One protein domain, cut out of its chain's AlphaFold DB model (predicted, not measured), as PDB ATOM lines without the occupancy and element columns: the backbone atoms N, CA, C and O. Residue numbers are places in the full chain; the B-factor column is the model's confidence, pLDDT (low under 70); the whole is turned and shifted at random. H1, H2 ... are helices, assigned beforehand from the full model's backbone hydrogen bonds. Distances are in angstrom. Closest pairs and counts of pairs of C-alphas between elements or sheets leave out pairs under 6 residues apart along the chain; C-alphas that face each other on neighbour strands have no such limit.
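What this domain is: This is residues 334 to 411 of the 412 residues of an uncharacterized protein of Entamoeba invadens IP1 (UniProt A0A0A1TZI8). The longest helix, H1, crosses H3, which folds back into H4 as a helical hairpin. H2 comes close to H1 and H3 without clearly touching either, and the short H5 follows the far end of H4, with its centre farthest from the mean of the C-alphas. The printed part has 78 residues with five named helices, H1 to H5 in order, and no named strand; the class is all helix. It is compact, with a radius of gyration of the C-alphas of 11.8 A, and only just elongated, spanning 33 by 22 by 20 A.

How they stand to each other: H1, residues 334 to 351, touches H3, residues 375 to 384, with its residues 339 to 343 alone, about perpendicular at 88 degrees; the closest C-alphas, of Leu 339 and Val 381, are 4.9 A apart. H3 and H4, residues 390 to 402, form a hairpin at a shallow tilt of 20 degrees, opposite ways; H4 touches with residues 393 to 397 alone, the closest C-alphas being those of Leu 382 and Ile 393, 6.0 A. H2, residues 363 to 371, is close to but not clearly touching H1, the closest C-alphas being those of Arg 342 and Tyr 371, 6.9 A. H5, residues 404 to 410, and H4 meet only through their link. In H1, H3 and H5 each O i to N i+4 pair is within hydrogen-bond range; in H2 4 of 5 are, in H4 8 of 9.

Where its parts are: H1 is 25.7 A long from C-alpha 334 at (214.041, 237.462, 217.229). H4 measures 18.0 A, H3 14.1 A, H2 11.5 A and H5 10.2 A, ending at C-alpha 410 at (235.711, 227.070, 240.097).

The domain as a whole: The C-alphas farthest apart, of Lys 334 and Val 359, are 34.3 A apart. The printed part has no cut; the link from H1 to H2 is long, 11 residues. Residues 357 to 371 and 404 to 411 have pLDDT under 70.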
ATOM      1  N   LYS A 334     212.582 237.444 217.399       91.44
ATOM      2  CA  LYS A 334     214.041 237.462 217.229       91.44
ATOM      3  C   LYS A 334     214.763 236.822 218.413       91.44
ATOM      4  O   LYS A 334     215.722 236.083 218.223       91.44
ATOM      5  N   LEU A 335     214.319 237.127 219.632       91.31
ATOM      6  CA  LEU A 335     214.857 236.522 220.848       91.31
ATOM      7  C   LEU A 335     214.652 235.009 220.838       91.31
ATOM      8  O   LEU A 335     215.570 234.266 221.165       91.31
ATOM      9  N   SER A 336     213.453 234.576 220.461       89.56
ATOM     10  CA  SER A 336     213.126 233.170 220.309       89.56
ATOM     11  C   SER A 336     214.079 232.520 219.306       89.56
ATOM     12  O   SER A 336     214.883 231.683 219.699       89.56
ATOM     13  N   GLU A 337     214.129 233.006 218.063       87.38
ATOM     14  CA  GLU A 337     215.032 232.517 217.010       87.38
ATOM     15  C   GLU A 337     216.500 232.430 217.466       87.38
ATOM     16  O   GLU A 337     217.165 231.424 217.223       87.38
ATOM     17  N   GLU A 338     217.000 233.436 218.193       88.12
ATOM     18  CA  GLU A 338     218.343 233.421 218.780       88.12
ATOM     19  C   GLU A 338     218.545 232.248 219.754       88.12
ATOM     20  O   GLU A 338     219.575 231.574 219.681       88.12
ATOM     21  N   LEU A 339     217.589 231.986 220.655       88.44
ATOM     22  CA  LEU A 339     217.650 230.839 221.570       88.44
ATOM     23  C   LEU A 339     217.672 229.515 220.798       88.44
ATOM     24  O   LEU A 339     218.473 228.643 221.130       88.44
ATOM     25  N   GLY A 340     216.858 229.396 219.745       85.25
ATOM     26  CA  GLY A 340     216.746 228.177 218.937       85.25
ATOM     27  C   GLY A 340     218.024 227.879 218.171       85.25
ATOM     28  O   GLY A 340     218.586 226.796 218.299       85.25
ATOM     29  N   MET A 341     218.564 228.880 217.469       85.38
ATOM     30  CA  MET A 341     219.832 228.742 216.747       85.38
ATOM     31  C   MET A 341     220.984 228.352 217.679       85.38
ATOM     32  O   MET A 341     221.795 227.495 217.338       85.38
ATOM     33  N   ARG A 342     221.066 228.959 218.870       86.31
ATOM     34  CA  ARG A 342     222.086 228.602 219.870       86.31
ATOM     35  C   ARG A 342     221.898 227.176 220.380       86.31
ATOM     36  O   ARG A 342     222.883 226.462 220.548       86.31
ATOM     37  N   GLY A 343     220.656 226.761 220.607       86.25
ATOM     38  CA  GLY A 343     220.334 225.405 221.028       86.25
ATOM     39  C   GLY A 343     220.756 224.373 219.982       86.25
ATOM     40  O   GLY A 343     221.407 223.390 220.322       86.25
ATOM     41  N   ASP A 344     220.457 224.624 218.709       83.81
ATOM     42  CA  ASP A 344     220.817 223.723 217.608       83.81
ATOM     43  C   ASP A 344     222.330 223.549 217.482       83.81
ATOM     44  O   ASP A 344     222.818 222.451 217.216       83.81
ATOM     45  N   ILE A 345     223.092 224.630 217.680       84.50
ATOM     46  CA  ILE A 345     224.554 224.559 217.701       84.50
ATOM     47  C   ILE A 345     225.008 223.684 218.877       84.50
ATOM     48  O   ILE A 345     225.867 222.835 218.677       84.50
ATOM     49  N   PHE A 346     224.425 223.834 220.077       85.00
ATOM     50  CA  PHE A 346     224.737 222.960 221.221       85.00
ATOM     51  C   PHE A 346     224.492 221.484 220.903       85.00
ATOM     52  O   PHE A 346     225.388 220.665 221.091       85.00
ATOM     53  N   VAL A 347     223.304 221.147 220.394       84.62
ATOM     54  CA  VAL A 347     222.947 219.761 220.064       84.62
ATOM     55  C   VAL A 347     223.935 219.181 219.057       84.62
ATOM     56  O   VAL A 347     224.479 218.104 219.288       84.62
ATOM     57  N   LYS A 348     224.241 219.922 217.986       84.81
ATOM     58  CA  LYS A 348     225.216 219.497 216.975       84.81
ATOM     59  C   LYS A 348     226.610 219.297 217.560       84.81
ATOM     60  O   LYS A 348     227.257 218.316 217.224       84.81
ATOM     61  N   SER A 349     227.071 220.179 218.443       82.69
ATOM     62  CA  SER A 349     228.372 220.023 219.104       82.69
ATOM     63  C   SER A 349     228.442 218.761 219.970       82.69
ATOM     64  O   SER A 349     229.477 218.101 219.992       82.69
ATOM     65  N   VAL A 350     227.349 218.374 220.636       83.50
ATOM     66  CA  VAL A 350     227.279 217.085 221.346       83.50
ATOM     67  C   VAL A 350     227.295 215.916 220.354       83.50
ATOM     68  O   VAL A 350     228.060 214.973 220.528       83.50
ATOM     69  N   GLU A 351     226.494 215.978 219.287       84.06
ATOM     70  CA  GLU A 351     226.406 214.911 218.275       84.06
ATOM     71  C   GLU A 351     227.724 214.677 217.522       84.06
ATOM     72  O   GLU A 351     228.063 213.534 217.215       84.06
ATOM     73  N   TYR A 352     228.479 215.741 217.240       83.88
ATOM     74  CA  TYR A 352     229.788 215.659 216.587       83.88
ATOM     75  C   TYR A 352     230.934 215.315 217.549       83.88
ATOM     76  O   TYR A 352     232.046 215.060 217.088       83.88
ATOM     77  N   GLY A 353     230.670 215.248 218.859       76.44
ATOM     78  CA  GLY A 353     231.662 214.897 219.876       76.44
ATOM     79  C   GLY A 353     232.578 216.049 220.303       76.44
ATOM     80  O   GLY A 353     233.580 215.802 220.968       76.44
ATOM     81  N   ASP A 354     232.239 217.296 219.964       71.25
ATOM     82  CA  ASP A 354     232.942 218.490 220.463       71.25
ATOM     83  C   ASP A 354     232.675 218.713 221.963       71.25
ATOM     84  O   ASP A 354     233.451 219.371 222.658       71.25
ATOM     85  N   VAL A 355     231.555 218.177 222.462       70.69
ATOM     86  CA  VAL A 355     231.112 218.261 223.857       70.69
ATOM     87  C   VAL A 355     230.888 216.858 224.397       70.69
ATOM     88  O   VAL A 355     229.916 216.193 224.038       70.69
ATOM     89  N   ASP A 356     231.765 216.430 225.301       71.69
ATOM     90  CA  ASP A 356     231.599 215.189 226.053       71.69
ATOM     91  C   ASP A 356     230.889 215.476 227.384       71.69
ATOM     92  O   ASP A 356     231.441 216.112 228.287       71.69
ATOM     93  N   LEU A 357     229.637 215.025 227.480       69.69
ATOM     94  CA  LEU A 357     228.773 215.229 228.642       69.69
ATOM     95  C   LEU A 357     229.143 214.343 229.842       69.69
ATOM     96  O   LEU A 357     228.779 214.692 230.964       69.69
ATOM     97  N   ASP A 358     229.864 213.240 229.626       64.25
ATOM     98  CA  ASP A 358     230.122 212.218 230.647       64.25
ATOM     99  C   ASP A 358     231.484 212.392 231.344       64.25
ATOM    100  O   ASP A 358     231.690 211.865 232.441       64.25
ATOM    101  N   VAL A 359     232.424 213.128 230.736       56.06
ATOM    102  CA  VAL A 359     233.841 213.114 231.151       56.06
ATOM    103  C   VAL A 359     234.305 214.391 231.862       56.06
ATOM    104  O   VAL A 359     235.164 214.314 232.742       56.06
ATOM    105  N   ASN A 360     233.778 215.570 231.523       61.19
ATOM    106  CA  ASN A 360     234.310 216.842 232.030       61.19
ATOM    107  C   ASN A 360     233.223 217.929 232.068       61.19
ATOM    108  O   ASN A 360     232.361 217.937 231.208       61.19
ATOM    109  N   LEU A 361     233.247 218.860 233.029       67.44
ATOM    110  CA  LEU A 361     232.356 220.038 233.052       67.44
ATOM    111  C   LEU A 361     232.974 221.262 232.351       67.44
ATOM    112  O   LEU A 361     232.314 222.293 232.237       67.44
ATOM    113  N   GLU A 362     234.215 221.172 231.861       66.88
ATOM    114  CA  GLU A 362     234.906 222.253 231.138       66.88
ATOM    115  C   GLU A 362     234.161 222.721 229.889       66.88
ATOM    116  O   GLU A 362     234.288 223.893 229.529       66.88
ATOM    117  N   TRP A 363     233.327 221.868 229.278       68.00
ATOM    118  CA  TRP A 363     232.477 222.286 228.167       68.00
ATOM    119  C   TRP A 363     231.652 223.514 228.562       68.00
ATOM    120  O   TRP A 363     231.628 224.473 227.799       68.00
ATOM    121  N   ILE A 364     231.112 223.571 229.791       68.00
ATOM    122  CA  ILE A 364     230.327 224.699 230.337       68.00
ATOM    123  C   ILE A 364     231.086 226.038 230.257       68.00
ATOM    124  O   ILE A 364     230.467 227.079 230.024       68.00
ATOM    125  N   ARG A 365     232.422 226.041 230.379       62.72
ATOM    126  CA  ARG A 365     233.247 227.249 230.200       62.72
ATOM    127  C   ARG A 365     233.329 227.658 228.733       62.72
ATOM    128  O   ARG A 365     233.105 228.826 228.411       62.72
ATOM    129  N   SER A 366     233.582 226.695 227.848       63.09
ATOM    130  CA  SER A 366     233.525 226.918 226.404       63.09
ATOM    131  C   SER A 366     232.152 227.453 225.983       63.09
ATOM    132  O   SER A 366     232.083 228.226 225.037       63.09
ATOM    133  N   PHE A 367     231.072 227.166 226.722       69.19
ATOM    134  CA  PHE A 367     229.746 227.719 226.424       69.19
ATOM    135  C   PHE A 367     229.624 229.229 226.621       69.19
ATOM    136  O   PHE A 367     229.069 229.901 225.751       69.19
ATOM    137  N   GLN A 368     230.144 229.797 227.713       64.88
ATOM    138  CA  GLN A 368     230.082 231.252 227.899       64.88
ATOM    139  C   GLN A 368     230.884 231.989 226.821       64.88
ATOM    140  O   GLN A 368     230.430 233.014 226.312       64.88
ATOM    141  N   GLU A 369     232.040 231.441 226.440       66.12
ATOM    142  CA  GLU A 369     232.936 232.026 225.438       66.12
ATOM    143  C   GLU A 369     232.406 231.847 224.000       66.12
ATOM    144  O   GLU A 369     232.410 232.804 223.226       66.12
ATOM    145  N   VAL A 370     231.895 230.661 223.642       64.06
ATOM    146  CA  VAL A 370     231.420 230.337 222.280       64.06
ATOM    147  C   VAL A 370     230.026 230.896 222.011       64.06
ATOM    148  O   VAL A 370     229.753 231.375 220.911       64.06
ATOM    149  N   TYR A 371     229.135 230.870 223.004       66.19
ATOM    150  CA  TYR A 371     227.749 231.295 222.819       66.19
ATOM    151  C   TYR A 371     227.539 232.724 223.316       66.19
ATOM    152  O   TYR A 371     226.625 233.393 222.850       66.19
ATOM    153  N   GLY A 372     228.361 233.262 224.219       71.44
ATOM    154  CA  GLY A 372     228.181 234.633 224.712       71.44
ATOM    155  C   GLY A 372     226.908 234.800 225.549       71.44
ATOM    156  O   GLY A 372     226.198 235.802 225.427       71.44
ATOM    157  N   CYS A 373     226.564 233.792 226.352       75.38
ATOM    158  CA  CYS A 373     225.512 233.870 227.363       75.38
ATOM    159  C   CYS A 373     226.046 233.427 228.727       75.38
ATOM    160  O   CYS A 373     226.916 232.566 228.806       75.38
ATOM    161  N   ASP A 374     225.511 234.009 229.797       81.00
ATOM    162  CA  ASP A 374     225.760 233.541 231.159       81.00
ATOM    163  C   ASP A 374     225.046 232.199 231.417       81.00
ATOM    164  O   ASP A 374     224.321 231.679 230.566       81.00
ATOM    165  N   MET A 375     225.239 231.619 232.607       79.81
ATOM    166  CA  MET A 375     224.599 230.344 232.969       79.81
ATOM    167  C   MET A 375     223.071 230.399 232.880       79.81
ATOM    168  O   MET A 375     222.433 229.407 232.540       79.81
ATOM    169  N   GLU A 376     222.481 231.555 233.180       82.88
ATOM    170  CA  GLU A 376     221.038 231.755 233.093       82.88
ATOM    171  C   GLU A 376     220.559 231.696 231.636       82.88
ATOM    172  O   GLU A 376     219.634 230.950 231.308       82.88
ATOM    173  N   GLY A 377     221.232 232.428 230.746       85.12
ATOM    174  CA  GLY A 377     220.985 232.384 229.312       85.12
ATOM    175  C   GLY A 377     221.210 230.997 228.723       85.12
ATOM    176  O   GLY A 377     220.432 230.567 227.876       85.12
ATOM    177  N   PHE A 378     222.207 230.255 229.209       84.94
ATOM    178  CA  PHE A 378     222.446 228.889 228.757       84.94
ATOM    179  C   PHE A 378     221.330 227.925 229.179       84.94
ATOM    180  O   PHE A 378     220.848 227.150 228.357       84.94
ATOM    181  N   ILE A 379     220.837 228.025 230.419       86.31
ATOM    182  CA  ILE A 379     219.662 227.261 230.869       86.31
ATOM    183  C   ILE A 379     218.451 227.565 229.985       86.31
ATOM    184  O   ILE A 379     217.708 226.643 229.650       86.31
ATOM    185  N   LEU A 380     218.256 228.823 229.576       88.38
ATOM    186  CA  LEU A 380     217.175 229.206 228.665       88.38
ATOM    187  C   LEU A 380     217.352 228.623 227.262       88.38
ATOM    188  O   LEU A 380     216.390 228.092 226.713       88.38
ATOM    189  N   VAL A 381     218.567 228.670 226.709       88.06
ATOM    190  CA  VAL A 381     218.903 228.042 225.420       88.06
ATOM    191  C   VAL A 381     218.584 226.548 225.461       88.06
ATOM    192  O   VAL A 381     217.828 226.059 224.625       88.06
ATOM    193  N   LEU A 382     219.084 225.831 226.469       86.56
ATOM    194  CA  LEU A 382     218.814 224.404 226.638       86.56
ATOM    195  C   LEU A 382     217.318 224.135 226.807       86.56
ATOM    196  O   LEU A 382     216.750 223.307 226.100       86.56
ATOM    197  N   SER A 383     216.662 224.870 227.706       86.38
ATOM    198  CA  SER A 383     215.239 224.687 228.005       86.38
ATOM    199  C   SER A 383     214.344 224.926 226.795       86.38
ATOM    200  O   SER A 383     213.293 224.294 226.699       86.38
ATOM    201  N   SER A 384     214.773 225.773 225.855       85.50
ATOM    202  CA  SER A 384     214.038 226.017 224.617       85.50
ATOM    203  C   SER A 384     213.946 224.766 223.727       85.50
ATOM    204  O   SER A 384     212.965 224.603 223.017       85.50
ATOM    205  N   LEU A 385     214.891 223.822 223.825       83.44
ATOM    206  CA  LEU A 385     214.904 222.580 223.038       83.44
ATOM    207  C   LEU A 385     214.421 221.338 223.796       83.44
ATOM    208  O   LEU A 385     214.491 220.222 223.272       83.44
ATOM    209  N   LYS A 386     213.921 221.479 225.030       79.38
ATOM    210  CA  LYS A 386     213.589 220.327 225.892       79.38
ATOM    211  C   LYS A 386     212.496 219.413 225.334       79.38
ATOM    212  O   LYS A 386     212.425 218.256 225.727       79.38
ATOM    213  N   LEU A 387     211.631 219.919 224.458       74.12
ATOM    214  CA  LEU A 387     210.597 219.112 223.803       74.12
ATOM    215  C   LEU A 387     211.132 218.417 222.548       74.12
ATOM    216  O   LEU A 387     210.733 217.293 222.261       74.12
ATOM    217  N   MET A 388     212.073 219.045 221.840       74.88
ATOM    218  CA  MET A 388     212.734 218.450 220.679       74.88
ATOM    219  C   MET A 388     213.730 217.350 221.089       74.88
ATOM    220  O   MET A 388     213.774 216.293 220.465       74.88
ATOM    221  N   HIS A 389     214.478 217.564 222.176       77.19
ATOM    222  CA  HIS A 389     215.524 216.660 222.669       77.19
ATOM    223  C   HIS A 389     215.324 216.301 224.159       77.19
ATOM    224  O   HIS A 389     216.160 216.641 225.005       77.19
ATOM    225  N   PRO A 390     214.237 215.588 224.518       71.75
ATOM    226  CA  PRO A 390     213.801 215.428 225.909       71.75
ATOM    227  C   PRO A 390     214.781 214.679 226.810       71.75
ATOM    228  O   PRO A 390     214.856 214.981 227.998       71.75
ATOM    229  N   VAL A 391     215.557 213.733 226.274       77.12
ATOM    230  CA  VAL A 391     216.551 212.989 227.065       77.12
ATOM    231  C   VAL A 391     217.821 213.816 227.259       77.12
ATOM    232  O   VAL A 391     218.241 214.041 228.393       77.12
ATOM    233  N   LEU A 392     218.405 214.305 226.162       82.06
ATOM    234  CA  LEU A 392     219.659 215.060 226.161       82.06
ATOM    235  C   LEU A 392     219.557 216.325 227.019       82.06
ATOM    236  O   LEU A 392     220.360 216.531 227.929       82.06
ATOM    237  N   ILE A 393     218.541 217.153 226.764       83.38
ATOM    238  CA  ILE A 393     218.384 218.444 227.437       83.38
ATOM    239  C   ILE A 393     218.083 218.258 228.920       83.38
ATOM    240  O   ILE A 393     218.721 218.898 229.753       83.38
ATOM    241  N   SER A 394     217.164 217.356 229.273       76.06
ATOM    242  CA  SER A 394     216.822 217.115 230.681       76.06
ATOM    243  C   SER A 394     218.017 216.585 231.471       76.06
ATOM    244  O   SER A 394     218.248 217.022 232.598       76.06
ATOM    245  N   THR A 395     218.814 215.695 230.871       76.88
ATOM    246  CA  THR A 395     220.048 215.179 231.486       76.88
ATOM    247  C   THR A 395     221.067 216.299 231.676       76.88
ATOM    248  O   THR A 395     221.612 216.461 232.764       76.88
ATOM    249  N   THR A 396     221.260 217.136 230.655       80.88
ATOM    250  CA  THR A 396     222.186 218.277 230.700       80.88
ATOM    251  C   THR A 396     221.791 219.282 231.787       80.88
ATOM    252  O   THR A 396     222.618 219.667 232.612       80.88
ATOM    253  N   LEU A 397     220.511 219.667 231.848       80.88
ATOM    254  CA  LEU A 397     219.987 220.562 232.883       80.88
ATOM    255  C   LEU A 397     220.149 219.963 234.285       80.88
ATOM    256  O   LEU A 397     220.548 220.673 235.208       80.88
ATOM    257  N   TRP A 398     219.899 218.662 234.451       75.62
ATOM    258  CA  TRP A 398     220.111 217.971 235.722       75.62
ATOM    259  C   TRP A 398     221.582 217.998 236.161       75.62
ATOM    260  O   TRP A 398     221.864 218.277 237.327       75.62
ATOM    261  N   MET A 399     222.528 217.785 235.242       76.00
ATOM    262  CA  MET A 399     223.961 217.878 235.544       76.00
ATOM    263  C   MET A 399     224.376 219.293 235.953       76.00
ATOM    264  O   MET A 399     225.116 219.453 236.925       76.00
ATOM    265  N   ILE A 400     223.870 220.320 235.262       78.50
ATOM    266  CA  ILE A 400     224.111 221.725 235.622       78.50
ATOM    267  C   ILE A 400     223.584 222.011 237.030       78.50
ATOM    268  O   ILE A 400     224.266 222.663 237.816       78.50
ATOM    269  N   GLN A 401     222.391 221.515 237.370       75.12
ATOM    270  CA  GLN A 401     221.815 221.700 238.702       75.12
ATOM    271  C   GLN A 401     222.607 220.982 239.794       75.12
ATOM    272  O   GLN A 401     222.836 221.560 240.855       75.12
ATOM    273  N   LYS A 402     223.021 219.735 239.549       72.06
ATOM    274  CA  LYS A 402     223.743 218.919 240.531       72.06
ATOM    275  C   LYS A 402     225.123 219.489 240.852       72.06
ATOM    276  O   LYS A 402     225.535 219.449 242.004       72.06
ATOM    277  N   ASN A 403     225.806 220.032 239.846       70.31
ATOM    278  CA  ASN A 403     227.162 220.559 239.980       70.31
ATOM    279  C   ASN A 403     227.190 222.093 240.083       70.31
ATOM    280  O   ASN A 403     228.240 222.695 239.904       70.31
ATOM    281  N   PHE A 404     226.048 222.748 240.334       67.50
ATOM    282  CA  PHE A 404     225.927 224.206 240.234       67.50
ATOM    283  C   PHE A 404     226.904 224.956 241.147       67.50
ATOM    284  O   PHE A 404     227.466 225.971 240.740       67.50
ATOM    285  N   ASP A 405     227.124 224.455 242.364       61.81
ATOM    286  CA  ASP A 405     228.040 225.076 243.324       61.81
ATOM    287  C   ASP A 405     229.513 224.846 242.945       61.81
ATOM    288  O   ASP A 405     230.300 225.790 242.991       61.81
ATOM    289  N   ASP A 406     229.870 223.652 242.462       60.03
ATOM    290  CA  ASP A 406     231.225 223.341 241.975       60.03
ATOM    291  C   ASP A 406     231.568 224.112 240.695       60.03
ATOM    292  O   ASP A 406     232.701 224.562 240.513       60.03
ATOM    293  N   ILE A 407     230.571 224.325 239.832       62.09
ATOM    294  CA  ILE A 407     230.655 225.234 238.691       62.09
ATOM    295  C   ILE A 407     230.883 226.656 239.230       62.09
ATOM    296  O   ILE A 407     231.845 227.329 238.887       62.09
ATOM    297  N   ARG A 408     230.057 227.136 240.155       58.97
ATOM    298  CA  ARG A 408     230.142 228.530 240.604       58.97
ATOM    299  C   ARG A 408     231.447 228.880 241.335       58.97
ATOM    300  O   ARG A 408     231.892 230.014 241.204       58.97
ATOM    301  N   VAL A 409     232.033 227.947 242.088       51.31
ATOM    302  CA  VAL A 409     233.271 228.155 242.868       51.31
ATOM    303  C   VAL A 409     234.531 228.063 242.005       51.31
ATOM    304  O   VAL A 409     235.475 228.811 242.239       51.31
ATOM    305  N   ASN A 410     234.557 227.192 240.994       44.75
ATOM    306  CA  ASN A 410     235.711 227.070 240.097       44.75
ATOM    307  C   ASN A 410     235.720 228.113 238.963       44.75
ATOM    308  O   ASN A 410     236.698 228.194 238.221       44.75
ATOM    309  N   PHE A 411     234.646 228.898 238.817       48.41
ATOM    310  CA  PHE A 411     234.443 229.814 237.687       48.41
ATOM    311  C   PHE A 411     234.152 231.274 238.104       48.41
ATOM    312  O   PHE A 411     233.590 232.035 237.315       48.41
TER     313      PHE A 411